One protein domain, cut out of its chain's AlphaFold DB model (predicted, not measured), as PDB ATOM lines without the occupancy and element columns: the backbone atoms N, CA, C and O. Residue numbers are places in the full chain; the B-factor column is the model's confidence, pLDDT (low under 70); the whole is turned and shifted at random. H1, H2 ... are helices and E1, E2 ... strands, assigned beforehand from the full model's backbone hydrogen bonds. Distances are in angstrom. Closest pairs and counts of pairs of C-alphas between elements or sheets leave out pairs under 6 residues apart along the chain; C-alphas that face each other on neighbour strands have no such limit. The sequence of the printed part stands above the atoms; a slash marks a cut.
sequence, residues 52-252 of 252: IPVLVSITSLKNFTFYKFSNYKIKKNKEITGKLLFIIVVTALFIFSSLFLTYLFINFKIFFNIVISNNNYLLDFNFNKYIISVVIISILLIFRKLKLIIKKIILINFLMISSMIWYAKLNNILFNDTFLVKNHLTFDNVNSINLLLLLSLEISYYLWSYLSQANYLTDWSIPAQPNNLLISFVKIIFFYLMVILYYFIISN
ATOM      1  N   ILE A  52    -185.283 118.567  75.919       87.38
ATOM      2  CA  ILE A  52    -184.763 118.600  74.549       87.38
ATOM      3  C   ILE A  52    -184.816 117.252  73.856       87.38
ATOM      4  O   ILE A  52    -185.292 117.217  72.722       87.38
ATOM      5  N   PRO A  53    -184.422 116.135  74.486       88.94
ATOM      6  CA  PRO A  53    -184.674 114.820  73.921       88.94
ATOM      7  C   PRO A  53    -186.155 114.601  73.576       88.94
ATOM      8  O   PRO A  53    -186.476 114.119  72.486       88.94
ATOM      9  N   VAL A  54    -187.069 115.037  74.452       88.06
ATOM     10  CA  VAL A  54    -188.517 114.997  74.195       88.06
ATOM     11  C   VAL A  54    -188.886 115.865  72.993       88.06
ATOM     12  O   VAL A  54    -189.544 115.377  72.072       88.06
ATOM     13  N   LEU A  55    -188.410 117.109  72.929       88.81
ATOM     14  CA  LEU A  55    -188.661 118.007  71.801       88.81
ATOM     15  C   LEU A  55    -188.146 117.423  70.477       88.81
ATOM     16  O   LEU A  55    -188.867 117.440  69.477       88.81
ATOM     17  N   VAL A  56    -186.943 116.847  70.466       89.88
ATOM     18  CA  VAL A  56    -186.362 116.146  69.308       89.88
ATOM     19  C   VAL A  56    -187.251 114.985  68.873       89.88
ATOM     20  O   VAL A  56    -187.560 114.855  67.689       89.88
ATOM     21  N   SER A  57    -187.736 114.169  69.812       89.25
ATOM     22  CA  SER A  57    -188.603 113.034  69.477       89.25
ATOM     23  C   SER A  57    -189.940 113.466  68.860       89.25
ATOM     24  O   SER A  57    -190.353 112.930  67.829       89.25
ATOM     25  N   ILE A  58    -190.592 114.489  69.425       87.00
ATOM     26  CA  ILE A  58    -191.882 115.002  68.942       87.00
ATOM     27  C   ILE A  58    -191.716 115.646  67.563       87.00
ATOM     28  O   ILE A  58    -192.512 115.401  66.651       87.00
ATOM     29  N   THR A  59    -190.679 116.469  67.396       87.12
ATOM     30  CA  THR A  59    -190.393 117.138  66.120       87.12
ATOM     31  C   THR A  59    -190.045 116.131  65.030       87.12
ATOM     32  O   THR A  59    -190.577 116.252  63.924       87.12
ATOM     33  N   SER A  60    -189.258 115.097  65.346       87.12
ATOM     34  CA  SER A  60    -188.959 114.006  64.417       87.12
ATOM     35  C   SER A  60    -190.216 113.239  64.001       87.12
ATOM     36  O   SER A  60    -190.470 113.067  62.805       87.12
ATOM     37  N   LEU A  61    -191.079 112.855  64.951       85.25
ATOM     38  CA  LEU A  61    -192.337 112.169  64.634       85.25
ATOM     39  C   LEU A  61    -193.249 113.007  63.733       85.25
ATOM     40  O   LEU A  61    -193.854 112.479  62.800       85.25
ATOM     41  N   LYS A  62    -193.358 114.308  64.005       82.44
ATOM     42  CA  LYS A  62    -194.267 115.192  63.273       82.44
ATOM     43  C   LYS A  62    -193.761 115.521  61.871       82.44
ATOM     44  O   LYS A  62    -194.551 115.544  60.931       82.44
ATOM     45  N   ASN A  63    -192.464 115.792  61.736       77.12
ATOM     46  CA  ASN A  63    -191.915 116.395  60.524       77.12
ATOM     47  C   ASN A  63    -191.136 115.408  59.645       77.12
ATOM     48  O   ASN A  63    -190.990 115.679  58.455       77.12
ATOM     49  N   PHE A  64    -190.648 114.284  60.192       75.88
ATOM     50  CA  PHE A  64    -189.698 113.393  59.506       75.88
ATOM     51  C   PHE A  64    -190.224 111.962  59.260       75.88
ATOM     52  O   PHE A  64    -189.459 111.079  58.874       75.88
ATOM     53  N   THR A  65    -191.523 111.703  59.461       65.12
ATOM     54  CA  THR A  65    -192.135 110.360  59.329       65.12
ATOM     55  C   THR A  65    -192.749 110.074  57.963       65.12
ATOM     56  O   THR A  65    -192.623 108.962  57.452       65.12
ATOM     57  N   PHE A  66    -193.409 111.060  57.355       58.19
ATOM     58  CA  PHE A  66    -194.118 110.898  56.088       58.19
ATOM     59  C   PHE A  66    -193.695 111.955  55.089       58.19
ATOM     60  O   PHE A  66    -194.260 113.048  55.018       58.19
ATOM     61  N   TYR A  67    -192.748 111.586  54.239       59.94
ATOM     62  CA  TYR A  67    -192.512 112.351  53.035       59.94
ATOM     63  C   TYR A  67    -193.587 111.983  52.016       59.94
ATOM     64  O   TYR A  67    -193.506 110.979  51.311       59.94
ATOM     65  N   LYS A  68    -194.649 112.793  51.968       52.59
ATOM     66  CA  LYS A  68    -195.607 112.772  50.859       52.59
ATOM     67  C   LYS A  68    -194.893 113.301  49.616       52.59
ATOM     68  O   LYS A  68    -194.985 114.475  49.282       52.59
ATOM     69  N   PHE A  69    -194.168 112.426  48.933       54.12
ATOM     70  CA  PHE A  69    -193.607 112.704  47.608       54.12
ATOM     71  C   PHE A  69    -194.687 112.681  46.508       54.12
ATOM     72  O   PHE A  69    -194.413 112.955  45.343       54.12
ATOM     73  N   SER A  70    -195.936 112.385  46.871       43.72
ATOM     74  CA  SER A  70    -197.115 112.476  46.017       43.72
ATOM     75  C   SER A  70    -197.519 113.940  45.819       43.72
ATOM     76  O   SER A  70    -197.989 114.565  46.770       43.72
ATOM     77  N   ASN A  71    -197.296 114.483  44.616       43.50
ATOM     78  CA  ASN A  71    -198.208 115.400  43.891       43.50
ATOM     79  C   ASN A  71    -197.500 116.255  42.837       43.50
ATOM     80  O   ASN A  71    -198.165 116.921  42.045       43.50
ATOM     81  N   TYR A  72    -196.170 116.240  42.769       48.84
ATOM     82  CA  TYR A  72    -195.494 116.883  41.650       48.84
ATOM     83  C   TYR A  72    -195.528 115.930  40.460       48.84
ATOM     84  O   TYR A  72    -195.020 114.816  40.549       48.84
ATOM     85  N   LYS A  73    -196.143 116.356  39.348       46.53
ATOM     86  CA  LYS A  73    -195.934 115.735  38.035       46.53
ATOM     87  C   LYS A  73    -194.442 115.863  37.725       46.53
ATOM     88  O   LYS A  73    -194.001 116.892  37.217       46.53
ATOM     89  N   ILE A  74    -193.649 114.874  38.133       54.84
ATOM     90  CA  ILE A  74    -192.219 114.848  37.844       54.84
ATOM     91  C   ILE A  74    -192.114 114.679  36.330       54.84
ATOM     92  O   ILE A  74    -192.592 113.692  35.774       54.84
ATOM     93  N   LYS A  75    -191.553 115.680  35.647       52.31
ATOM     94  CA  LYS A  75    -191.169 115.533  34.242       52.31
ATOM     95  C   LYS A  75    -190.160 114.382  34.183       52.31
ATOM     96  O   LYS A  75    -189.114 114.477  34.824       52.31
ATOM     97  N   LYS A  76    -190.507 113.310  33.461       55.16
ATOM     98  CA  LYS A  76    -189.770 112.039  33.276       55.16
ATOM     99  C   LYS A  76    -188.411 112.197  32.568       55.16
ATOM    100  O   LYS A  76    -188.046 111.400  31.716       55.16
ATOM    101  N   ASN A  77    -187.664 113.262  32.831       54.94
ATOM    102  CA  ASN A  77    -186.525 113.594  31.981       54.94
ATOM    103  C   ASN A  77    -185.290 112.737  32.303       54.94
ATOM    104  O   ASN A  77    -184.429 112.605  31.440       54.94
ATOM    105  N   LYS A  78    -185.194 112.159  33.513       60.94
ATOM    106  CA  LYS A  78    -184.148 111.199  33.913       60.94
ATOM    107  C   LYS A  78    -184.708 110.204  34.934       60.94
ATOM    108  O   LYS A  78    -185.253 110.626  35.953       60.94
ATOM    109  N   GLU A  79    -184.562 108.911  34.672       71.94
ATOM    110  CA  GLU A  79    -184.977 107.817  35.559       71.94
ATOM    111  C   GLU A  79    -183.762 106.931  35.857       71.94
ATOM    112  O   GLU A  79    -182.954 106.654  34.970       71.94
ATOM    113  N   ILE A  80    -183.610 106.510  37.111       75.06
ATOM    114  CA  ILE A  80    -182.653 105.468  37.494       75.06
ATOM    115  C   ILE A  80    -183.402 104.142  37.396       75.06
ATOM    116  O   ILE A  80    -184.409 103.975  38.084       75.06
ATOM    117  N   THR A  81    -182.938 103.219  36.553       80.06
ATOM    118  CA  THR A  81    -183.637 101.953  36.281       80.06
ATOM    119  C   THR A  81    -182.723 100.730  36.375       80.06
ATOM    120  O   THR A  81    -181.492 100.816  36.304       80.06
ATOM    121  N   GLY A  82    -183.340  99.559  36.553       80.88
ATOM    122  CA  GLY A  82    -182.685  98.257  36.408       80.88
ATOM    123  C   GLY A  82    -181.666  97.915  37.505       80.88
ATOM    124  O   GLY A  82    -181.908  98.115  38.696       80.88
ATOM    125  N   LYS A  83    -180.514  97.355  37.104       83.44
ATOM    126  CA  LYS A  83    -179.505  96.763  38.011       83.44
ATOM    127  C   LYS A  83    -178.901  97.763  39.000       83.44
ATOM    128  O   LYS A  83    -178.622  97.408  40.141       83.44
ATOM    129  N   LEU A  84    -178.707  99.010  38.576       85.44
ATOM    130  CA  LEU A  84    -178.113 100.044  39.424       85.44
ATOM    131  C   LEU A  84    -179.048 100.417  40.585       85.44
ATOM    132  O   LEU A  84    -178.593 100.578  41.715       85.44
ATOM    133  N   LEU A  85    -180.360 100.462  40.333       84.94
ATOM    134  CA  LEU A  85    -181.367 100.694  41.368       84.94
ATOM    135  C   LEU A  85    -181.381  99.559  42.397       84.94
ATOM    136  O   LEU A  85    -181.427  99.831  43.593       84.94
ATOM    137  N   PHE A  86    -181.277  98.305  41.948       86.06
ATOM    138  CA  PHE A  86    -181.166  97.143  42.838       86.06
ATOM    139  C   PHE A  86    -179.985  97.266  43.800       86.06
ATOM    140  O   PHE A  86    -180.164  97.123  45.009       86.06
ATOM    141  N   ILE A  87    -178.805  97.620  43.290       88.50
ATOM    142  CA  ILE A  87    -177.612  97.814  44.125       88.50
ATOM    143  C   ILE A  87    -177.840  98.941  45.142       88.50
ATOM    144  O   ILE A  87    -177.543  98.767  46.324       88.50
ATOM    145  N   ILE A  88    -178.419 100.073  44.727       89.69
ATOM    146  CA  ILE A  88    -178.726 101.201  45.626       89.69
ATOM    147  C   ILE A  88    -179.720 100.790  46.722       89.69
ATOM    148  O   ILE A  88    -179.530 101.122  47.889       89.69
ATOM    149  N   VAL A  89    -180.775 100.057  46.369       90.88
ATOM    150  CA  VAL A  89    -181.799  99.602  47.318       90.88
ATOM    151  C   VAL A  89    -181.208  98.643  48.347       90.88
ATOM    152  O   VAL A  89    -181.414  98.836  49.545       90.88
ATOM    153  N   VAL A  90    -180.445  97.641  47.901       91.56
ATOM    154  CA  VAL A  90    -179.823  96.649  48.789       91.56
ATOM    155  C   VAL A  90    -178.802  97.306  49.716       91.56
ATOM    156  O   VAL A  90    -178.825  97.067  50.922       91.56
ATOM    157  N   THR A  91    -177.947  98.182  49.184       92.31
ATOM    158  CA  THR A  91    -176.952  98.904  49.992       92.31
ATOM    159  C   THR A  91    -177.613  99.832  51.010       92.31
ATOM    160  O   THR A  91    -177.247  99.796  52.184       92.31
ATOM    161  N   ALA A  92    -178.633 100.602  50.619       92.44
ATOM    162  CA  ALA A  92    -179.365 101.476  51.536       92.44
ATOM    163  C   ALA A  92    -180.066 100.693  52.658       92.44
ATOM    164  O   ALA A  92    -180.031 101.114  53.816       92.44
ATOM    165  N   LEU A  93    -180.669  99.544  52.333       93.31
ATOM    166  CA  LEU A  93    -181.278  98.651  53.319       93.31
ATOM    167  C   LEU A  93    -180.251  98.117  54.312       93.31
ATOM    168  O   LEU A  93    -180.503  98.173  55.513       93.31
ATOM    169  N   PHE A  94    -179.109  97.637  53.821       93.88
ATOM    170  CA  PHE A  94    -178.049  97.076  54.656       93.88
ATOM    171  C   PHE A  94    -177.423  98.131  55.579       93.88
ATOM    172  O   PHE A  94    -177.197  97.882  56.765       93.88
ATOM    173  N   ILE A  95    -177.192  99.343  55.065       94.00
ATOM    174  CA  ILE A  95    -176.706 100.475  55.867       94.00
ATOM    175  C   ILE A  95    -177.736 100.828  56.940       94.00
ATOM    176  O   ILE A  95    -177.388 100.972  58.110       94.00
ATOM    177  N   PHE A  96    -179.018 100.941  56.581       94.62
ATOM    178  CA  PHE A  96    -180.028 101.331  57.558       94.62
ATOM    179  C   PHE A  96    -180.235 100.265  58.642       94.62
ATOM    180  O   PHE A  96    -180.304 100.598  59.827       94.62
ATOM    181  N   SER A  97    -180.297  98.986  58.265       95.38
ATOM    182  CA  SER A  97    -180.462  97.899  59.229       95.38
ATOM    183  C   SER A  97    -179.251  97.754  60.149       95.38
ATOM    184  O   SER A  97    -179.446  97.598  61.352       95.38
ATOM    185  N   SER A  98    -178.022  97.878  59.637       92.56
ATOM    186  CA  SER A  98    -176.803  97.831  60.462       92.56
ATOM    187  C   SER A  98    -176.709  99.004  61.444       92.56
ATOM    188  O   SER A  98    -176.432  98.787  62.628       92.56
ATOM    189  N   LEU A  99    -177.027 100.230  61.008       92.88
ATOM    190  CA  LEU A  99    -177.111 101.402  61.889       92.88
ATOM    191  C   LEU A  99    -178.174 101.221  62.981       92.88
ATOM    192  O   LEU A  99    -177.934 101.521  64.147       92.88
ATOM    193  N   PHE A 100    -179.351 100.700  62.634       93.50
ATOM    194  CA  PHE A 100    -180.412 100.474  63.616       93.50
ATOM    195  C   PHE A 100    -180.006  99.449  64.684       93.50
ATOM    196  O   PHE A 100    -180.249  99.651  65.875       93.50
ATOM    197  N   LEU A 101    -179.358  98.363  64.264       92.06
ATOM    198  CA  LEU A 101    -178.923  97.287  65.152       92.06
ATOM    199  C   LEU A 101    -177.777  97.715  66.068       92.06
ATOM    200  O   LEU A 101    -177.815  97.435  67.264       92.06
ATOM    201  N   THR A 102    -176.785  98.422  65.523       87.19
ATOM    202  CA  THR A 102    -175.693  98.997  66.328       87.19
ATOM    203  C   THR A 102    -176.237  99.957  67.372       87.19
ATOM    204  O   THR A 102    -175.841  99.879  68.531       87.19
ATOM    205  N   TYR A 103    -177.204 100.795  66.996       88.62
ATOM    206  CA  TYR A 103    -177.849 101.707  67.927       88.62
ATOM    207  C   TYR A 103    -178.564 100.967  69.062       88.62
ATOM    208  O   TYR A 103    -178.313 101.256  70.226       88.62
ATOM    209  N   LEU A 104    -179.388  99.956  68.760       88.81
ATOM    210  CA  LEU A 104    -180.007  99.111  69.793       88.81
ATOM    211  C   LEU A 104    -178.968  98.469  70.719       88.81
ATOM    212  O   LEU A 104    -179.148  98.476  71.935       88.81
ATOM    213  N   PHE A 105    -177.882  97.941  70.155       83.69
ATOM    214  CA  PHE A 105    -176.847  97.263  70.924       83.69
ATOM    215  C   PHE A 105    -176.110  98.201  71.884       83.69
ATOM    216  O   PHE A 105    -175.921  97.855  73.050       83.69
ATOM    217  N   ILE A 106    -175.741  99.402  71.423       79.75
ATOM    218  CA  ILE A 106    -175.142 100.442  72.272       79.75
ATOM    219  C   ILE A 106    -176.038 100.705  73.487       79.75
ATOM    220  O   ILE A 106    -175.550 100.816  74.609       79.75
ATOM    221  N   ASN A 107    -177.353 100.715  73.290       81.19
ATOM    222  CA  ASN A 107    -178.294 101.087  74.343       81.19
ATOM    223  C   ASN A 107    -178.491  99.973  75.350       81.19
ATOM    224  O   ASN A 107    -178.522 100.244  76.547       81.19
ATOM    225  N   PHE A 108    -178.536  98.723  74.886       80.19
ATOM    226  CA  PHE A 108    -178.468  97.580  75.787       80.19
ATOM    227  C   PHE A 108    -177.180  97.616  76.609       80.19
ATOM    228  O   PHE A 108    -177.249  97.505  77.828       80.19
ATOM    229  N   LYS A 109    -176.022  97.857  75.985       76.75
ATOM    230  CA  LYS A 109    -174.742  97.946  76.700       76.75
ATOM    231  C   LYS A 109    -174.749  99.048  77.769       76.75
ATOM    232  O   LYS A 109    -174.337  98.799  78.896       76.75
ATOM    233  N   ILE A 110    -175.249 100.242  77.447       75.75
ATOM    234  CA  ILE A 110    -175.372 101.353  78.407       75.75
ATOM    235  C   ILE A 110    -176.313 100.980  79.554       75.75
ATOM    236  O   ILE A 110    -175.952 101.150  80.715       75.75
ATOM    237  N   PHE A 111    -177.493 100.443  79.238       78.38
ATOM    238  CA  PHE A 111    -178.475 100.036  80.238       78.38
ATOM    239  C   PHE A 111    -177.902  99.000  81.202       78.38
ATOM    240  O   PHE A 111    -177.970  99.185  82.414       78.38
ATOM    241  N   PHE A 112    -177.287  97.940  80.674       74.56
ATOM    242  CA  PHE A 112    -176.697  96.897  81.502       74.56
ATOM    243  C   PHE A 112    -175.538  97.417  82.343       74.56
ATOM    244  O   PHE A 112    -175.468  97.061  83.509       74.56
ATOM    245  N   ASN A 113    -174.697  98.305  81.812       73.69
ATOM    246  CA  ASN A 113    -173.605  98.884  82.592       73.69
ATOM    247  C   ASN A 113    -174.099  99.766  83.751       73.69
ATOM    248  O   ASN A 113    -173.441  99.814  84.786       73.69
ATOM    249  N   ILE A 114    -175.238 100.451  83.598       70.81
ATOM    250  CA  ILE A 114    -175.835 101.266  84.669       70.81
ATOM    251  C   ILE A 114    -176.563 100.392  85.698       70.81
ATOM    252  O   ILE A 114    -176.468 100.651  86.893       70.81
ATOM    253  N   VAL A 115    -177.324  99.391  85.246       73.31
ATOM    254  CA  VAL A 115    -178.199  98.587  86.120       73.31
ATOM    255  C   VAL A 115    -177.447  97.441  86.794       73.31
ATOM    256  O   VAL A 115    -177.721  97.128  87.948       73.31
ATOM    257  N   ILE A 116    -176.513  96.807  86.087       69.50
ATOM    258  CA  ILE A 116    -175.750  95.655  86.566       69.50
ATOM    259  C   ILE A 116    -174.263  95.965  86.392       69.50
ATOM    260  O   ILE A 116    -173.641  95.647  85.376       69.50
ATOM    261  N   SER A 117    -173.685  96.614  87.403       58.25
ATOM    262  CA  SER A 117    -172.245  96.855  87.480       58.25
ATOM    263  C   SER A 117    -171.492  95.521  87.334       58.25
ATOM    264  O   SER A 117    -171.653  94.656  88.193       58.25
ATOM    265  N   ASN A 118    -170.676  95.370  86.279       55.47
ATOM    266  CA  ASN A 118    -169.845  94.195  85.920       55.47
ATOM    267  C   ASN A 118    -170.430  93.080  85.029       55.47
ATOM    268  O   ASN A 118    -169.910  91.962  85.027       55.47
ATOM    269  N   ASN A 119    -171.399  93.355  84.155       52.22
ATOM    270  CA  ASN A 119    -171.785  92.359  83.145       52.22
ATOM    271  C   ASN A 119    -170.889  92.374  81.891       52.22
ATOM    272  O   ASN A 119    -171.327  92.738  80.800       52.22
ATOM    273  N   ASN A 120    -169.659  91.861  82.010       54.56
ATOM    274  CA  ASN A 120    -168.813  91.544  80.845       54.56
ATOM    275  C   ASN A 120    -169.423  90.456  79.930       54.56
ATOM    276  O   ASN A 120    -168.987  90.283  78.798       54.56
ATOM    277  N   TYR A 121    -170.466  89.754  80.381       47.72
ATOM    278  CA  TYR A 121    -171.106  88.642  79.669       47.72
ATOM    279  C   TYR A 121    -171.860  89.021  78.381       47.72
ATOM    280  O   TYR A 121    -172.177  88.142  77.586       47.72
ATOM    281  N   LEU A 122    -172.146  90.304  78.139       51.59
ATOM    282  CA  LEU A 122    -172.805  90.760  76.902       51.59
ATOM    283  C   LEU A 122    -171.827  91.193  75.800       51.59
ATOM    284  O   LEU A 122    -172.266  91.599  74.724       51.59
ATOM    285  N   LEU A 123    -170.514  91.130  76.052       53.28
ATOM    286  CA  LEU A 123    -169.483  91.630  75.137       53.28
ATOM    287  C   LEU A 123    -169.020  90.626  74.076       53.28
ATOM    288  O   LEU A 123    -168.298  91.030  73.163       53.28
ATOM    289  N   ASP A 124    -169.491  89.379  74.106       58.62
ATOM    290  CA  ASP A 124    -169.190  88.421  73.040       58.62
ATOM    291  C   ASP A 124    -170.093  88.678  71.831       58.62
ATOM    292  O   ASP A 124    -171.142  88.062  71.607       58.62
ATOM    293  N   PHE A 125    -169.668  89.658  71.034       64.62
ATOM    294  CA  PHE A 125    -170.309  90.049  69.793       64.62
ATOM    295  C   PHE A 125    -170.134  88.939  68.752       64.62
ATOM    296  O   PHE A 125    -169.158  88.893  68.004       64.62
ATOM    297  N   ASN A 126    -171.084  88.007  68.690       80.25
ATOM    298  CA  ASN A 126    -171.054  86.970  67.665       80.25
ATOM    299  C   ASN A 126    -171.397  87.587  66.297       80.25
ATOM    300  O   ASN A 126    -172.566  87.823  65.976       80.25
ATOM    301  N   PHE A 127    -170.361  87.828  65.492       81.06
ATOM    302  CA  PHE A 127    -170.453  88.454  64.173       81.06
ATOM    303  C   PHE A 127    -171.462  87.759  63.245       81.06
ATOM    304  O   PHE A 127    -172.244  88.427  62.567       81.06
ATOM    305  N   ASN A 128    -171.536  86.426  63.285       84.81
ATOM    306  CA  ASN A 128    -172.482  85.668  62.463       84.81
ATOM    307  C   ASN A 128    -173.932  85.950  62.874       84.81
ATOM    308  O   ASN A 128    -174.790  86.180  62.020       84.81
ATOM    309  N   LYS A 129    -174.213  86.002  64.185       86.88
ATOM    310  CA  LYS A 129    -175.547  86.358  64.698       86.88
ATOM    311  C   LYS A 129    -175.914  87.798  64.336       86.88
ATOM    312  O   LYS A 129    -177.060  88.058  63.968       86.88
ATOM    313  N   TYR A 130    -174.943  88.712  64.383       88.75
ATOM    314  CA  TYR A 130    -175.140  90.097  63.965       88.75
ATOM    315  C   TYR A 130    -175.549  90.186  62.489       88.75
ATOM    316  O   TYR A 130    -176.594  90.763  62.194       88.75
ATOM    317  N   ILE A 131    -174.822  89.542  61.567       90.56
ATOM    318  CA  ILE A 131    -175.183  89.542  60.137       90.56
ATOM    319  C   ILE A 131    -176.600  89.002  59.919       90.56
ATOM    320  O   ILE A 131    -177.394  89.632  59.220       90.56
ATOM    321  N   ILE A 132    -176.949  87.874  60.546       92.31
ATOM    322  CA  ILE A 132    -178.294  87.288  60.427       92.31
ATOM    323  C   ILE A 132    -179.359  88.294  60.885       92.31
ATOM    324  O   ILE A 132    -180.358  88.500  60.198       92.31
ATOM    325  N   SER A 133    -179.130  88.976  62.009       91.56
ATOM    326  CA  SER A 133    -180.059  89.992  62.512       91.56
ATOM    327  C   SER A 133    -180.187  91.207  61.576       91.56
ATOM    328  O   SER A 133    -181.299  91.690  61.359       91.56
ATOM    329  N   VAL A 134    -179.093  91.647  60.940       94.69
ATOM    330  CA  VAL A 134    -179.098  92.723  59.931       94.69
ATOM    331  C   VAL A 134    -179.960  92.332  58.730       94.69
ATOM    332  O   VAL A 134    -180.763  93.144  58.261       94.69
ATOM    333  N   VAL A 135    -179.847  91.082  58.268       93.94
ATOM    334  CA  VAL A 135    -180.663  90.549  57.167       93.94
ATOM    335  C   VAL A 135    -182.141  90.497  57.558       93.94
ATOM    336  O   VAL A 135    -182.978  91.016  56.821       93.94
ATOM    337  N   ILE A 136    -182.481  89.968  58.735       93.44
ATOM    338  CA  ILE A 136    -183.876  89.915  59.212       93.44
ATOM    339  C   ILE A 136    -184.491  91.320  59.261       93.44
ATOM    340  O   ILE A 136    -185.586  91.540  58.739       93.44
ATOM    341  N   ILE A 137    -183.779  92.300  59.825       93.25
ATOM    342  CA  ILE A 137    -184.261  93.686  59.893       93.25
ATOM    343  C   ILE A 137    -184.409  94.288  58.494       93.25
ATOM    344  O   ILE A 137    -185.391  94.985  58.235       93.25
ATOM    345  N   SER A 138    -183.486  93.997  57.572       93.25
ATOM    346  CA  SER A 138    -183.589  94.467  56.185       93.25
ATOM    347  C   SER A 138    -184.862  93.960  55.490       93.25
ATOM    348  O   SER A 138    -185.536  94.736  54.815       93.25
ATOM    349  N   ILE A 139    -185.263  92.707  55.742       91.00
ATOM    350  CA  ILE A 139    -186.512  92.130  55.222       91.00
ATOM    351  C   ILE A 139    -187.727  92.817  55.860       91.00
ATOM    352  O   ILE A 139    -188.656  93.227  55.161       91.00
ATOM    353  N   LEU A 140    -187.714  93.012  57.183       90.06
ATOM    354  CA  LEU A 140    -188.797  93.693  57.906       90.06
ATOM    355  C   LEU A 140    -189.014  95.134  57.413       90.06
ATOM    356  O   LEU A 140    -190.149  95.613  57.356       90.06
ATOM    357  N   LEU A 141    -187.943  95.823  57.018       89.12
ATOM    358  CA  LEU A 141    -187.965  97.210  56.548       89.12
ATOM    359  C   LEU A 141    -188.694  97.429  55.217       89.12
ATOM    360  O   LEU A 141    -189.080  98.571  54.930       89.12
ATOM    361  N   ILE A 142    -188.907  96.368  54.435       86.94
ATOM    362  CA  ILE A 142    -189.681  96.396  53.185       86.94
ATOM    363  C   ILE A 142    -191.156  96.692  53.477       86.94
ATOM    364  O   ILE A 142    -191.816  97.429  52.741       86.94
ATOM    365  N   PHE A 143    -191.685  96.195  54.597       86.25
ATOM    366  CA  PHE A 143    -193.084  96.397  54.941       86.25
ATOM    367  C   PHE A 143    -193.339  97.820  55.450       86.25
ATOM    368  O   PHE A 143    -192.843  98.251  56.495       86.25
ATOM    369  N   ARG A 144    -194.227  98.544  54.758       81.62
ATOM    370  CA  ARG A 144    -194.585  99.939  55.075       81.62
ATOM    371  C   ARG A 144    -194.988 100.161  56.540       81.62
ATOM    372  O   ARG A 144    -194.589 101.158  57.134       81.62
ATOM    373  N   LYS A 145    -195.781  99.253  57.127       84.56
ATOM    374  CA  LYS A 145    -196.219  99.359  58.534       84.56
ATOM    375  C   LYS A 145    -195.042  99.207  59.506       84.56
ATOM    376  O   LYS A 145    -194.931  99.990  60.447       84.56
ATOM    377  N   LEU A 146    -194.143  98.254  59.247       88.25
ATOM    378  CA  LEU A 146    -192.978  97.988  60.096       88.25
ATOM    379  C   LEU A 146    -191.972  99.139  60.068       88.25
ATOM    380  O   LEU A 146    -191.423  99.486  61.107       88.25
ATOM    381  N   LYS A 147    -191.824  99.828  58.933       86.06
ATOM    382  CA  LYS A 147    -191.006 101.047  58.839       86.06
ATOM    383  C   LYS A 147    -191.410 102.122  59.857       86.06
ATOM    384  O   LYS A 147    -190.554 102.742  60.482       86.06
ATOM    385  N   LEU A 148    -192.710 102.352  60.040       85.75
ATOM    386  CA  LEU A 148    -193.211 103.327  61.018       85.75
ATOM    387  C   LEU A 148    -192.978 102.863  62.457       85.75
ATOM    388  O   LEU A 148    -192.695 103.680  63.331       85.75
ATOM    389  N   ILE A 149    -193.080 101.558  62.702       89.69
ATOM    390  CA  ILE A 149    -192.802 100.966  64.013       89.69
ATOM    391  C   ILE A 149    -191.314 101.117  64.346       89.69
ATOM    392  O   ILE A 149    -190.992 101.627  65.414       89.69
ATOM    393  N   ILE A 150    -190.415 100.794  63.412       90.06
ATOM    394  CA  ILE A 150    -188.961 100.950  63.577       90.06
ATOM    395  C   ILE A 150    -188.604 102.403  63.894       90.06
ATOM    396  O   ILE A 150    -187.845 102.662  64.823       90.06
ATOM    397  N   LYS A 151    -189.223 103.369  63.206       90.50
ATOM    398  CA  LYS A 151    -189.054 104.795  63.509       90.50
ATOM    399  C   LYS A 151    -189.413 105.143  64.955       90.50
ATOM    400  O   LYS A 151    -188.661 105.846  65.623       90.50
ATOM    401  N   LYS A 152    -190.552 104.651  65.445       91.88
ATOM    402  CA  LYS A 152    -190.968 104.866  66.838       91.88
ATOM    403  C   LYS A 152    -189.998 104.207  67.816       91.88
ATOM    404  O   LYS A 152    -189.638 104.840  68.802       91.88
ATOM    405  N   ILE A 153    -189.537 102.990  67.519       92.88
ATOM    406  CA  ILE A 153    -188.548 102.282  68.341       92.88
ATOM    407  C   ILE A 153    -187.253 103.094  68.431       92.88
ATOM    408  O   ILE A 153    -186.780 103.313  69.537       92.88
ATOM    409  N   ILE A 154    -186.724 103.615  67.316       93.12
ATOM    410  CA  ILE A 154    -185.524 104.476  67.306       93.12
ATOM    411  C   ILE A 154    -185.677 105.657  68.274       93.12
ATOM    412  O   ILE A 154    -184.764 105.947  69.044       93.12
ATOM    413  N   LEU A 155    -186.833 106.322  68.262       93.56
ATOM    414  CA  LEU A 155    -187.070 107.514  69.079       93.56
ATOM    415  C   LEU A 155    -187.306 107.197  70.558       93.56
ATOM    416  O   LEU A 155    -186.790 107.909  71.414       93.56
ATOM    417  N   ILE A 156    -188.027 106.118  70.873       92.69
ATOM    418  CA  ILE A 156    -188.151 105.622  72.254       92.69
ATOM    419  C   ILE A 156    -186.765 105.282  72.800       92.69
ATOM    420  O   ILE A 156    -186.420 105.634  73.924       92.69
ATOM    421  N   ASN A 157    -185.952 104.638  71.971       91.69
ATOM    422  CA  ASN A 157    -184.611 104.227  72.326       91.69
ATOM    423  C   ASN A 157    -183.688 105.440  72.546       91.69
ATOM    424  O   ASN A 157    -182.967 105.499  73.532       91.69
ATOM    425  N   PHE A 158    -183.799 106.478  71.712       92.25
ATOM    426  CA  PHE A 158    -183.143 107.767  71.944       92.25
ATOM    427  C   PHE A 158    -183.514 108.405  73.289       92.25
ATOM    428  O   PHE A 158    -182.625 108.841  74.023       92.25
ATOM    429  N   LEU A 159    -184.806 108.423  73.630       91.19
ATOM    430  CA  LEU A 159    -185.275 108.948  74.912       91.19
ATOM    431  C   LEU A 159    -184.702 108.155  76.092       91.19
ATOM    432  O   LEU A 159    -184.195 108.770  77.028       91.19
ATOM    433  N   MET A 160    -184.713 106.820  76.015       89.56
ATOM    434  CA  MET A 160    -184.144 105.925  77.034       89.56
ATOM    435  C   MET A 160    -182.657 106.200  77.290       89.56
ATOM    436  O   MET A 160    -182.238 106.314  78.436       89.56
ATOM    437  N   ILE A 161    -181.843 106.345  76.242       86.56
ATOM    438  CA  ILE A 161    -180.417 106.658  76.424       86.56
ATOM    439  C   ILE A 161    -180.259 108.046  77.032       86.56
ATOM    440  O   ILE A 161    -179.453 108.234  77.936       86.56
ATOM    441  N   SER A 162    -181.013 109.033  76.539       88.69
ATOM    442  CA  SER A 162    -180.888 110.405  77.026       88.69
ATOM    443  C   SER A 162    -181.214 110.506  78.517       88.69
ATOM    444  O   SER A 162    -180.498 111.182  79.253       88.69
ATOM    445  N   SER A 163    -182.230 109.775  78.991       87.12
ATOM    446  CA  SER A 163    -182.565 109.724  80.414       87.12
ATOM    447  C   SER A 163    -181.478 109.032  81.225       87.12
ATOM    448  O   SER A 163    -181.117 109.529  82.288       87.12
ATOM    449  N   MET A 164    -180.895 107.953  80.703       84.25
ATOM    450  CA  MET A 164    -179.761 107.270  81.328       84.25
ATOM    451  C   MET A 164    -178.511 108.152  81.417       84.25
ATOM    452  O   MET A 164    -177.849 108.155  82.453       84.25
ATOM    453  N   ILE A 165    -178.206 108.940  80.381       81.81
ATOM    454  CA  ILE A 165    -177.069 109.871  80.395       81.81
ATOM    455  C   ILE A 165    -177.278 110.955  81.455       81.81
ATOM    456  O   ILE A 165    -176.374 111.230  82.242       81.81
ATOM    457  N   TRP A 166    -178.468 111.558  81.510       83.19
ATOM    458  CA  TRP A 166    -178.775 112.583  82.511       83.19
ATOM    459  C   TRP A 166    -178.790 112.030  83.936       83.19
ATOM    460  O   TRP A 166    -178.295 112.691  84.848       83.19
ATOM    461  N   TYR A 167    -179.296 110.810  84.122       82.69
ATOM    462  CA  TYR A 167    -179.230 110.103  85.398       82.69
ATOM    463  C   TYR A 167    -177.780 109.872  85.844       82.69
ATOM    464  O   TYR A 167    -177.422 110.176  86.981       82.69
ATOM    465  N   ALA A 168    -176.922 109.394  84.941       77.88
ATOM    466  CA  ALA A 168    -175.508 109.185  85.232       77.88
ATOM    467  C   ALA A 168    -174.777 110.501  85.545       77.88
ATOM    468  O   ALA A 168    -174.021 110.547  86.513       77.88
ATOM    469  N   LYS A 169    -175.059 111.584  84.801       77.25
ATOM    470  CA  LYS A 169    -174.491 112.922  85.053       77.25
ATOM    471  C   LYS A 169    -174.869 113.456  86.438       77.25
ATOM    472  O   LYS A 169    -174.033 114.047  87.104       77.25
ATOM    473  N   LEU A 170    -176.108 113.241  86.882       75.81
ATOM    474  CA  LEU A 170    -176.575 113.653  88.212       75.81
ATOM    475  C   LEU A 170    -175.905 112.900  89.363       75.81
ATOM    476  O   LEU A 170    -175.715 113.468  90.435       75.81
ATOM    477  N   ASN A 171    -175.576 111.630  89.142       72.62
ATOM    478  CA  ASN A 171    -174.978 110.758  90.150       72.62
ATOM    479  C   ASN A 171    -173.451 110.648  90.015       72.62
ATOM    480  O   ASN A 171    -172.852 109.794  90.664       72.62
ATOM    481  N   ASN A 172    -172.824 111.473  89.167       71.94
ATOM    482  CA  ASN A 172    -171.390 111.433  88.853       71.94
ATOM    483  C   ASN A 172    -170.881 110.032  88.453       71.94
ATOM    484  O   ASN A 172    -169.748 109.654  88.753       71.94
ATOM    485  N   ILE A 173    -171.715 109.250  87.761       69.38
ATOM    486  CA  ILE A 173    -171.340 107.930  87.247       69.38
ATOM    487  C   ILE A 173    -170.584 108.133  85.933       69.38
ATOM    488  O   ILE A 173    -171.146 108.616  84.948       69.38
ATOM    489  N   LEU A 174    -169.307 107.757  85.907       64.38
ATOM    490  CA  LEU A 174    -168.478 107.844  84.708       64.38
ATOM    491  C   LEU A 174    -168.826 106.720  83.723       64.38
ATOM    492  O   LEU A 174    -168.745 105.537  84.052       64.38
ATOM    493  N   PHE A 175    -169.140 107.088  82.480       61.25
ATOM    494  CA  PHE A 175    -169.259 106.149  81.362       61.25
ATOM    495  C   PHE A 175    -167.879 105.782  80.810       61.25
ATOM    496  O   PHE A 175    -167.550 106.088  79.664       61.25
ATOM    497  N   ASN A 176    -167.055 105.109  81.606       50.94
ATOM    498  CA  ASN A 176    -165.837 104.524  81.063       50.94
ATOM    499  C   ASN A 176    -166.227 103.321  80.173       50.94
ATOM    500  O   ASN A 176    -166.945 102.422  80.601       50.94
ATOM    501  N   ASP A 177    -165.802 103.339  78.901       53.03
ATOM    502  CA  ASP A 177    -165.816 102.192  77.962       53.03
ATOM    503  C   ASP A 177    -167.162 101.752  77.348       53.03
ATOM    504  O   ASP A 177    -167.241 100.719  76.668       53.03
ATOM    505  N   THR A 178    -168.245 102.516  77.514       55.72
ATOM    506  CA  THR A 178    -169.572 102.090  77.020       55.72
ATOM    507  C   THR A 178    -169.779 102.387  75.535       55.72
ATOM    508  O   THR A 178    -170.189 101.496  74.784       55.72
ATOM    509  N   PHE A 179    -169.405 103.581  75.078       53.78
ATOM    510  CA  PHE A 179    -169.440 103.947  73.666       53.78
ATOM    511  C   PHE A 179    -168.222 103.366  72.946       53.78
ATOM    512  O   PHE A 179    -167.087 103.565  73.364       53.78
ATOM    513  N   LEU A 180    -168.454 102.684  71.819       50.91
ATOM    514  CA  LEU A 180    -167.412 102.141  70.927       50.91
ATOM    515  C   LEU A 180    -166.417 103.205  70.411       50.91
ATOM    516  O   LEU A 180    -165.404 102.873  69.808       50.91
ATOM    517  N   VAL A 181    -166.692 104.485  70.659       46.62
ATOM    518  CA  VAL A 181    -165.954 105.646  70.164       46.62
ATOM    519  C   VAL A 181    -164.968 106.182  71.216       46.62
ATOM    520  O   VAL A 181    -164.836 107.385  71.391       46.62
ATOM    521  N   LYS A 182    -164.270 105.311  71.955       43.00
ATOM    522  CA  LYS A 182    -163.269 105.766  72.941       43.00
ATOM    523  C   LYS A 182    -161.931 106.171  72.297       43.00
ATOM    524  O   LYS A 182    -161.220 106.998  72.849       43.00
ATOM    525  N   ASN A 183    -161.613 105.656  71.103       38.47
ATOM    526  CA  ASN A 183    -160.268 105.811  70.524       38.47
ATOM    527  C   ASN A 183    -160.086 106.992  69.557       38.47
ATOM    528  O   ASN A 183    -158.948 107.308  69.223       38.47
ATOM    529  N   HIS A 184    -161.157 107.652  69.101       36.66
ATOM    530  CA  HIS A 184    -161.037 108.682  68.054       36.66
ATOM    531  C   HIS A 184    -161.789 109.987  68.312       36.66
ATOM    532  O   HIS A 184    -161.606 110.931  67.549       36.66
ATOM    533  N   LEU A 185    -162.606 110.081  69.363       38.41
ATOM    534  CA  LEU A 185    -163.343 111.301  69.673       38.41
ATOM    535  C   LEU A 185    -163.280 111.582  71.176       38.41
ATOM    536  O   LEU A 185    -163.989 110.968  71.968       38.41
ATOM    537  N   THR A 186    -162.432 112.534  71.558       38.56
ATOM    538  CA  THR A 186    -162.409 113.159  72.887       38.56
ATOM    539  C   THR A 186    -163.651 114.039  73.045       38.56
ATOM    540  O   THR A 186    -163.572 115.263  72.951       38.56
ATOM    541  N   PHE A 187    -164.828 113.436  73.187       46.50
ATOM    542  CA  PHE A 187    -166.040 114.185  73.496       46.50
ATOM    543  C   PHE A 187    -166.525 113.807  74.885       46.50
ATOM    544  O   PHE A 187    -167.188 112.789  75.065       46.50
ATOM    545  N   ASP A 188    -166.301 114.716  75.830       55.28
ATOM    546  CA  ASP A 188    -166.872 114.718  77.186       55.28
ATOM    547  C   ASP A 188    -168.415 114.781  77.200       55.28
ATOM    548  O   ASP A 188    -169.050 114.884  78.248       55.28
ATOM    549  N   ASN A 189    -169.061 114.706  76.032       71.38
ATOM    550  CA  ASN A 189    -170.467 115.008  75.851       71.38
ATOM    551  C   ASN A 189    -171.223 113.855  75.177       71.38
ATOM    552  O   ASN A 189    -171.624 113.907  74.019       71.38
ATOM    553  N   VAL A 190    -171.459 112.792  75.939       78.00
ATOM    554  CA  VAL A 190    -172.167 111.573  75.510       78.00
ATOM    555  C   VAL A 190    -173.524 111.850  74.826       78.00
ATOM    556  O   VAL A 190    -173.928 111.143  73.898       78.00
ATOM    557  N   ASN A 191    -174.215 112.923  75.225       81.38
ATOM    558  CA  ASN A 191    -175.472 113.354  74.607       81.38
ATOM    559  C   ASN A 191    -175.317 113.776  73.136       81.38
ATOM    560  O   ASN A 191    -176.212 113.508  72.330       81.38
ATOM    561  N   SER A 192    -174.197 114.401  72.758       81.62
ATOM    562  CA  SER A 192    -173.957 114.819  71.373       81.62
ATOM    563  C   SER A 192    -173.695 113.609  70.468       81.62
ATOM    564  O   SER A 192    -174.204 113.563  69.349       81.62
ATOM    565  N   ILE A 193    -173.011 112.577  70.978       82.44
ATOM    566  CA  ILE A 193    -172.813 111.296  70.281       82.44
ATOM    567  C   ILE A 193    -174.158 110.605  70.041       82.44
ATOM    568  O   ILE A 193    -174.444 110.183  68.921       82.44
ATOM    569  N   ASN A 194    -175.013 110.533  71.065       87.50
ATOM    570  CA  ASN A 194    -176.354 109.963  70.929       87.50
ATOM    571  C   ASN A 194    -177.188 110.698  69.856       87.50
ATOM    572  O   ASN A 194    -177.854 110.078  69.027       87.50
ATOM    573  N   LEU A 195    -177.096 112.030  69.804       90.19
ATOM    574  CA  LEU A 195    -177.739 112.833  68.760       90.19
ATOM    575  C   LEU A 195    -177.162 112.611  67.366       90.19
ATOM    576  O   LEU A 195    -177.927 112.575  66.405       90.19
ATOM    577  N   LEU A 196    -175.843 112.470  67.236       89.06
ATOM    578  CA  LEU A 196    -175.190 112.169  65.960       89.06
ATOM    579  C   LEU A 196    -175.617 110.796  65.430       89.06
ATOM    580  O   LEU A 196    -175.927 110.661  64.244       89.06
ATOM    581  N   LEU A 197    -175.716 109.793  66.310       89.12
ATOM    582  CA  LEU A 197    -176.270 108.484  65.964       89.12
ATOM    583  C   LEU A 197    -177.729 108.610  65.514       89.12
ATOM    584  O   LEU A 197    -178.089 108.082  64.459       89.12
ATOM    585  N   LEU A 198    -178.554 109.375  66.236       92.94
ATOM    586  CA  LEU A 198    -179.933 109.626  65.824       92.94
ATOM    587  C   LEU A 198    -180.005 110.342  64.463       92.94
ATOM    588  O   LEU A 198    -180.769 109.910  63.607       92.94
ATOM    589  N   LEU A 199    -179.187 111.368  64.212       92.94
ATOM    590  CA  LEU A 199    -179.094 112.044  62.910       92.94
ATOM    591  C   LEU A 199    -178.758 111.044  61.789       92.94
ATOM    592  O   LEU A 199    -179.396 111.064  60.735       92.94
ATOM    593  N   SER A 200    -177.795 110.145  62.008       92.00
ATOM    594  CA  SER A 200    -177.438 109.121  61.017       92.00
ATOM    595  C   SER A 200    -178.616 108.182  60.702       92.00
ATOM    596  O   SER A 200    -178.867 107.852  59.536       92.00
ATOM    597  N   LEU A 201    -179.413 107.827  61.717       93.19
ATOM    598  CA  LEU A 201    -180.637 107.037  61.572       93.19
ATOM    599  C   LEU A 201    -181.756 107.806  60.864       93.19
ATOM    600  O   LEU A 201    -182.499 107.230  60.078       93.19
ATOM    601  N   GLU A 202    -181.882 109.107  61.107       91.75
ATOM    602  CA  GLU A 202    -182.852 109.973  60.430       91.75
ATOM    603  C   GLU A 202    -182.558 110.090  58.938       91.75
ATOM    604  O   GLU A 202    -183.462 109.950  58.114       91.75
ATOM    605  N   ILE A 203    -181.288 110.302  58.587       90.12
ATOM    606  CA  ILE A 203    -180.825 110.400  57.202       90.12
ATOM    607  C   ILE A 203    -181.042 109.074  56.467       90.12
ATOM    608  O   ILE A 203    -181.600 109.051  55.370       90.12
ATOM    609  N   SER A 204    -180.649 107.956  57.072       92.06
ATOM    610  CA  SER A 204    -180.843 106.632  56.472       92.06
ATOM    611  C   SER A 204    -182.327 106.261  56.362       92.06
ATOM    612  O   SER A 204    -182.760 105.786  55.311       92.06
ATOM    613  N   TYR A 205    -183.142 106.578  57.374       90.44
ATOM    614  CA  TYR A 205    -184.596 106.427  57.309       90.44
ATOM    615  C   TYR A 205    -185.219 107.279  56.198       90.44
ATOM    616  O   TYR A 205    -186.090 106.801  55.470       90.44
ATOM    617  N   TYR A 206    -184.773 108.530  56.049       87.00
ATOM    618  CA  TYR A 206    -185.204 109.442  54.991       87.00
ATOM    619  C   TYR A 206    -184.941 108.848  53.606       87.00
ATOM    620  O   TYR A 206    -185.863 108.727  52.795       87.00
ATOM    621  N   LEU A 207    -183.693 108.434  53.362       87.06
ATOM    622  CA  LEU A 207    -183.269 107.833  52.101       87.06
ATOM    623  C   LEU A 207    -184.059 106.555  51.816       87.06
ATOM    624  O   LEU A 207    -184.603 106.394  50.724       87.06
ATOM    625  N   TRP A 208    -184.213 105.684  52.816       89.12
ATOM    626  CA  TRP A 208    -184.994 104.462  52.667       89.12
ATOM    627  C   TRP A 208    -186.473 104.740  52.375       89.12
ATOM    628  O   TRP A 208    -187.096 104.059  51.561       89.12
ATOM    629  N   SER A 209    -187.065 105.736  53.035       84.38
ATOM    630  CA  SER A 209    -188.450 106.148  52.796       84.38
ATOM    631  C   SER A 209    -188.653 106.594  51.346       84.38
ATOM    632  O   SER A 209    -189.599 106.138  50.703       84.38
ATOM    633  N   TYR A 210    -187.718 107.384  50.810       81.69
ATOM    634  CA  TYR A 210    -187.721 107.818  49.414       81.69
ATOM    635  C   TYR A 210    -187.617 106.653  48.422       81.69
ATOM    636  O   TYR A 210    -188.461 106.537  47.536       81.69
ATOM    637  N   LEU A 211    -186.639 105.757  48.594       83.31
ATOM    638  CA  LEU A 211    -186.434 104.623  47.680       83.31
ATOM    639  C   LEU A 211    -187.636 103.666  47.648       83.31
ATOM    640  O   LEU A 211    -187.972 103.111  46.609       83.31
ATOM    641  N   SER A 212    -188.298 103.484  48.789       80.75
ATOM    642  CA  SER A 212    -189.369 102.494  48.966       80.75
ATOM    643  C   SER A 212    -190.780 102.947  48.577       80.75
ATOM    644  O   SER A 212    -191.762 102.301  48.956       80.75
ATOM    645  N   GLN A 213    -190.922 104.112  47.949       77.06
ATOM    646  CA  GLN A 213    -192.243 104.645  47.643       77.06
ATOM    647  C   GLN A 213    -193.015 103.672  46.738       77.06
ATOM    648  O   GLN A 213    -192.423 103.019  45.884       77.06
ATOM    649  N   ALA A 214    -194.334 103.581  46.946       61.41
ATOM    650  CA  ALA A 214    -195.186 102.476  46.485       61.41
ATOM    651  C   ALA A 214    -195.087 102.113  44.991       61.41
ATOM    652  O   ALA A 214    -195.390 100.976  44.654       61.41
ATOM    653  N   ASN A 215    -194.637 103.032  44.132       63.62
ATOM    654  CA  ASN A 215    -194.515 102.800  42.693       63.62
ATOM    655  C   ASN A 215    -193.059 102.561  42.244       63.62
ATOM    656  O   ASN A 215    -192.821 102.099  41.142       63.62
ATOM    657  N   TYR A 216    -192.053 102.877  43.065       74.94
ATOM    658  CA  TYR A 216    -190.649 102.840  42.626       74.94
ATOM    659  C   TYR A 216    -190.038 101.443  42.692       74.94
ATOM    660  O   TYR A 216    -189.259 101.067  41.818       74.94
ATOM    661  N   LEU A 217    -190.397 100.668  43.719       74.25
ATOM    662  CA  LEU A 217    -189.915  99.293  43.877       74.25
ATOM    663  C   LEU A 217    -190.643  98.302  42.961       74.25
ATOM    664  O   LEU A 217    -190.050  97.297  42.584       74.25
ATOM    665  N   THR A 218    -191.905  98.565  42.606       73.00
ATOM    666  CA  THR A 218    -192.665  97.729  41.662       73.00
ATOM    667  C   THR A 218    -192.191  97.949  40.233       73.00
ATOM    668  O   THR A 218    -191.950  96.985  39.512       73.00
ATOM    669  N   ASP A 219    -191.991  99.213  39.859       73.75
ATOM    670  CA  ASP A 219    -191.696  99.601  38.480       73.75
ATOM    671  C   ASP A 219    -190.181  99.572  38.196       73.75
ATOM    672  O   ASP A 219    -189.748  99.813  37.072       73.75
ATOM    673  N   TRP A 220    -189.355  99.278  39.218       81.50
ATOM    674  CA  TRP A 220    -187.884  99.316  39.169       81.50
ATOM    675  C   TRP A 220    -187.341 100.603  38.534       81.50
ATOM    676  O   TRP A 220    -186.330 100.601  37.823       81.50
ATOM    677  N   SER A 221    -188.018 101.715  38.818       78.94
ATOM    678  CA  SER A 221    -187.734 103.028  38.255       78.94
ATOM    679  C   SER A 221    -187.922 104.109  39.312       78.94
ATOM    680  O   SER A 221    -188.999 104.238  39.897       78.94
ATOM    681  N   ILE A 222    -186.882 104.910  39.542       75.44
ATOM    682  CA  ILE A 222    -186.957 106.092  40.405       75.44
ATOM    683  C   ILE A 222    -186.780 107.338  39.533       75.44
ATOM    684  O   ILE A 222    -185.739 107.482  38.882       75.44
ATOM    685  N   PRO A 223    -187.754 108.262  39.520       74.62
ATOM    686  CA  PRO A 223    -187.621 109.510  38.788       74.62
ATOM    687  C   PRO A 223    -186.614 110.437  39.480       74.62
ATOM    688  O   PRO A 223    -186.566 110.522  40.711       74.62
ATOM    689  N   ALA A 224    -185.834 111.175  38.689       65.88
ATOM    690  CA  ALA A 224    -184.909 112.181  39.199       65.88
ATOM    691  C   ALA A 224    -185.634 113.244  40.047       65.88
ATOM    692  O   ALA A 224    -186.753 113.672  39.749       65.88
ATOM    693  N   GLN A 225    -184.984 113.642  41.141       64.69
ATOM    694  CA  GLN A 225    -185.633 114.308  42.269       64.69
ATOM    695  C   GLN A 225    -186.125 115.740  41.972       64.69
ATOM    696  O   GLN A 225    -185.382 116.538  41.401       64.69
ATOM    697  N   PRO A 226    -187.320 116.139  42.455       62.50
ATOM    698  CA  PRO A 226    -187.694 117.549  42.579       62.50
ATOM    699  C   PRO A 226    -186.918 118.267  43.703       62.50
ATOM    700  O   PRO A 226    -186.723 117.709  44.784       62.50
ATOM    701  N   ASN A 227    -186.592 119.555  43.511       63.62
ATOM    702  CA  ASN A 227    -185.864 120.424  44.465       63.62
ATOM    703  C   ASN A 227    -186.405 120.415  45.918       63.62
ATOM    704  O   ASN A 227    -185.682 120.736  46.860       63.62
ATOM    705  N   ASN A 228    -187.668 120.034  46.129       68.12
ATOM    706  CA  ASN A 228    -188.301 119.967  47.450       68.12
ATOM    707  C   ASN A 228    -187.762 118.839  48.358       68.12
ATOM    708  O   ASN A 228    -187.894 118.937  49.583       68.12
ATOM    709  N   LEU A 229    -187.140 117.795  47.792       71.12
ATOM    710  CA  LEU A 229    -186.470 116.741  48.566       71.12
ATOM    711  C   LEU A 229    -185.248 117.295  49.300       71.12
ATOM    712  O   LEU A 229    -185.190 117.218  50.527       71.12
ATOM    713  N   LEU A 230    -184.343 117.953  48.569       76.38
ATOM    714  CA  LEU A 230    -183.147 118.590  49.133       76.38
ATOM    715  C   LEU A 230    -183.500 119.562  50.262       76.38
ATOM    716  O   LEU A 230    -182.855 119.568  51.304       76.38
ATOM    717  N   ILE A 231    -184.585 120.321  50.105       78.25
ATOM    718  CA  ILE A 231    -185.083 121.227  51.147       78.25
ATOM    719  C   ILE A 231    -185.445 120.472  52.431       78.25
ATOM    720  O   ILE A 231    -185.125 120.925  53.528       78.25
ATOM    721  N   SER A 232    -186.139 119.340  52.314       78.44
ATOM    722  CA  SER A 232    -186.513 118.529  53.478       78.44
ATOM    723  C   SER A 232    -185.282 117.927  54.154       78.44
ATOM    724  O   SER A 232    -185.187 117.957  55.375       78.44
ATOM    725  N   PHE A 233    -184.317 117.463  53.362       82.12
ATOM    726  CA  PHE A 233    -183.055 116.922  53.855       82.12
ATOM    727  C   PHE A 233    -182.234 117.965  54.632       82.12
ATOM    728  O   PHE A 233    -181.835 117.728  55.770       82.12
ATOM    729  N   VAL A 234    -182.073 119.167  54.067       83.88
ATOM    730  CA  VAL A 234    -181.373 120.285  54.721       83.88
ATOM    731  C   VAL A 234    -182.060 120.685  56.030       83.88
ATOM    732  O   VAL A 234    -181.375 120.979  57.006       83.88
ATOM    733  N   LYS A 235    -183.398 120.647  56.101       83.62
ATOM    734  CA  LYS A 235    -184.134 120.932  57.347       83.62
ATOM    735  C   LYS A 235    -183.818 119.941  58.465       83.62
ATOM    736  O   LYS A 235    -183.712 120.373  59.608       83.62
ATOM    737  N   ILE A 236    -183.677 118.650  58.148       86.88
ATOM    738  CA  ILE A 236    -183.284 117.628  59.129       86.88
ATOM    739  C   ILE A 236    -181.891 117.968  59.660       86.88
ATOM    740  O   ILE A 236    -181.727 118.152  60.861       86.88
ATOM    741  N   ILE A 237    -180.914 118.133  58.763       88.12
ATOM    742  CA  ILE A 237    -179.524 118.417  59.142       88.12
ATOM    743  C   ILE A 237    -179.438 119.679  59.999       88.12
ATOM    744  O   ILE A 237    -178.857 119.653  61.080       88.12
ATOM    745  N   PHE A 238    -180.061 120.770  59.551       86.75
ATOM    746  CA  PHE A 238    -180.043 122.039  60.269       86.75
ATOM    747  C   PHE A 238    -180.657 121.926  61.668       86.75
ATOM    748  O   PHE A 238    -180.092 122.439  62.632       86.75
ATOM    749  N   PHE A 239    -181.790 121.229  61.798       88.06
ATOM    750  CA  PHE A 239    -182.437 121.012  63.090       88.06
ATOM    751  C   PHE A 239    -181.512 120.283  64.073       88.06
ATOM    752  O   PHE A 239    -181.306 120.758  65.188       88.06
ATOM    753  N   TYR A 240    -180.919 119.165  63.658       88.88
ATOM    754  CA  TYR A 240    -180.035 118.389  64.527       88.88
ATOM    755  C   TYR A 240    -178.724 119.114  64.841       88.88
ATOM    756  O   TYR A 240    -178.265 119.028  65.974       88.88
ATOM    757  N   LEU A 241    -178.152 119.873  63.900       87.94
ATOM    758  CA  LEU A 241    -176.970 120.703  64.167       87.94
ATOM    759  C   LEU A 241    -177.234 121.739  65.265       87.94
ATOM    760  O   LEU A 241    -176.403 121.905  66.151       87.94
ATOM    761  N   MET A 242    -178.405 122.383  65.256       86.25
ATOM    762  CA  MET A 242    -178.790 123.324  66.316       86.25
ATOM    763  C   MET A 242    -178.896 122.641  67.683       86.25
ATOM    764  O   MET A 242    -178.455 123.189  68.689       86.25
ATOM    765  N   VAL A 243    -179.427 121.420  67.730       87.38
ATOM    766  CA  VAL A 243    -179.506 120.652  68.981       87.38
ATOM    767  C   VAL A 243    -178.127 120.143  69.422       87.38
ATOM    768  O   VAL A 243    -177.846 120.080  70.612       87.38
ATOM    769  N   ILE A 244    -177.229 119.809  68.498       86.38
ATOM    770  CA  ILE A 244    -175.849 119.445  68.842       86.38
ATOM    771  C   ILE A 244    -175.120 120.650  69.453       86.38
ATOM    772  O   ILE A 244    -174.504 120.508  70.508       86.38
ATOM    773  N   LEU A 245    -175.248 121.836  68.844       83.88
ATOM    774  CA  LEU A 245    -174.704 123.088  69.384       83.88
ATOM    775  C   LEU A 245    -175.219 123.369  70.799       83.88
ATOM    776  O   LEU A 245    -174.430 123.715  71.672       83.88
ATOM    777  N   TYR A 246    -176.514 123.148  71.043       85.31
ATOM    778  CA  TYR A 246    -177.097 123.257  72.378       85.31
ATOM    779  C   TYR A 246    -176.334 122.426  73.420       85.31
ATOM    780  O   TYR A 246    -175.953 122.937  74.472       85.31
ATOM    781  N   TYR A 247    -176.087 121.143  73.132       80.81
ATOM    782  CA  TYR A 247    -175.400 120.270  74.081       80.81
ATOM    783  C   TYR A 247    -173.940 120.657  74.282       80.81
ATOM    784  O   TYR A 247    -173.464 120.559  75.412       80.81
ATOM    785  N   PHE A 248    -173.251 121.123  73.237       80.00
ATOM    786  CA  PHE A 248    -171.888 121.648  73.363       80.00
ATOM    787  C   PHE A 248    -171.805 122.850  74.312       80.00
ATOM    788  O   PHE A 248    -170.843 122.953  75.064       80.00
ATOM    789  N   ILE A 249    -172.813 123.728  74.320       79.31
ATOM    790  CA  ILE A 249    -172.845 124.878  75.237       79.31
ATOM    791  C   ILE A 249    -173.088 124.429  76.685       79.31
ATOM    792  O   ILE A 249    -172.523 125.019  77.591       79.31
ATOM    793  N   ILE A 250    -173.889 123.384  76.917       75.94
ATOM    794  CA  ILE A 250    -174.137 122.860  78.275       75.94
ATOM    795  C   ILE A 250    -172.926 122.168  78.884       75.94
ATOM    796  O   ILE A 250    -172.792 122.144  80.108       75.94
ATOM    797  N   SER A 251    -172.125 121.488  78.063       67.69
ATOM    798  CA  SER A 251    -170.972 120.736  78.563       67.69
ATOM    799  C   SER A 251    -169.808 121.617  78.988       67.69
ATOM    800  O   SER A 251    -168.993 121.146  79.774       67.69
ATOM    801  N   ASN A 252    -169.740 122.837  78.452       57.75
ATOM    802  CA  ASN A 252    -168.749 123.845  78.814       57.75
ATOM    803  C   ASN A 252    -169.242 124.688  79.995       57.75
ATOM    804  O   ASN A 252    -168.375 125.093  80.795       57.75
TER     805      ASN A 252
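This is residues 52 to 252 of the 252 residues of an uncharacterized protein of Prochlorococcus marinus (strain MIT 9515) (UniProt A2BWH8). Five helices, H1, H2, H4, H5 and H6, run roughly side by side as a bundle: H2, H5 and H6 make a row with H5 in the middle, and H4 and H1 cover one side of it. H3 crosses H2 steeply on the side away from H5, and a tiny two-strand sheet, E1 and E2, sits at the end of the bundle where H2 begins. The printed part has 201 residues, with six named helices and two named strands in the order H1, E1, H2, H3, H4, H5, E2, H6; the sheet's order is E1 - E2, antiparallel, and the class is mostly helix. The whole is compact, with a radius of gyration of the C-alphas of 18.8 A and spans of 58 by 40 by 30 A.

H1, residues 52 to 63, begins at C-alpha 52 (-184.763, 118.600, 74.549). E1 is residues 79 to 81. H2, residues 83 to 115, is the longest helix, 48.2 A from C-alpha 83 (-179.505, 96.763, 38.011) to C-alpha 115. H3 is residues 127 to 140, 20.1 A. H4, residues 144 to 170, measures 40.1 A, and H5, residues 190 to 211, measures 32.0 A. E2 is residues 221 to 223. H6, residues 228 to 251, measures 35.6 A and ends at C-alpha 251 (-170.972, 120.736, 78.563).

H1 touches residues 152 to 162 of H4, closest at the C-alphas of Ser 57 and Leu 155, 5.7 A, at a shallow tilt of 13 degrees, opposite ways. H1 and H6 are close but not clearly touching, with closest C-alphas Ile 52 and Val 243 at 7.9 A. H5 touches H2 at the C-alphas of Phe 96 and Ser 204, 5.5 A, and H6 at those of Ser 192 and Ile 244, 5.6 A. H4 and H5 form a helical hairpin, closest at the C-alphas of Ser 162 and Asn 191, 6.6 A. H2 and H4 touch at a shallow tilt of 33 degrees, only just short of steep, closest at the C-alphas of Asn 107 and Ile 161, 6.3 A. H3 touches H2 at a steep tilt of 62 degrees, closest at the C-alphas of Ser 97 and Val 134, 5.4 A. H2 and H6 are apart. Between E1 and E2, N 80 and O 222 are 2.9 A apart, within hydrogen-bond range. Every O i to N i+4 pair is within hydrogen-bond range in H1, H2, H3, H5 and H6; in H4, 22 of 23 are.

The C-alphas farthest apart, of Lys 75 and Asn 118, are 59.8 A apart. The printed part has no cut and ends at the chain's last residue, 252. The links H1 to E1, H2 to H3 and H4 to H5 are long. Mean pLDDT of the printed part is 77.9; 49 residues are under 70, among them residues 65 to 78, 116 to 125 and 173 to 188.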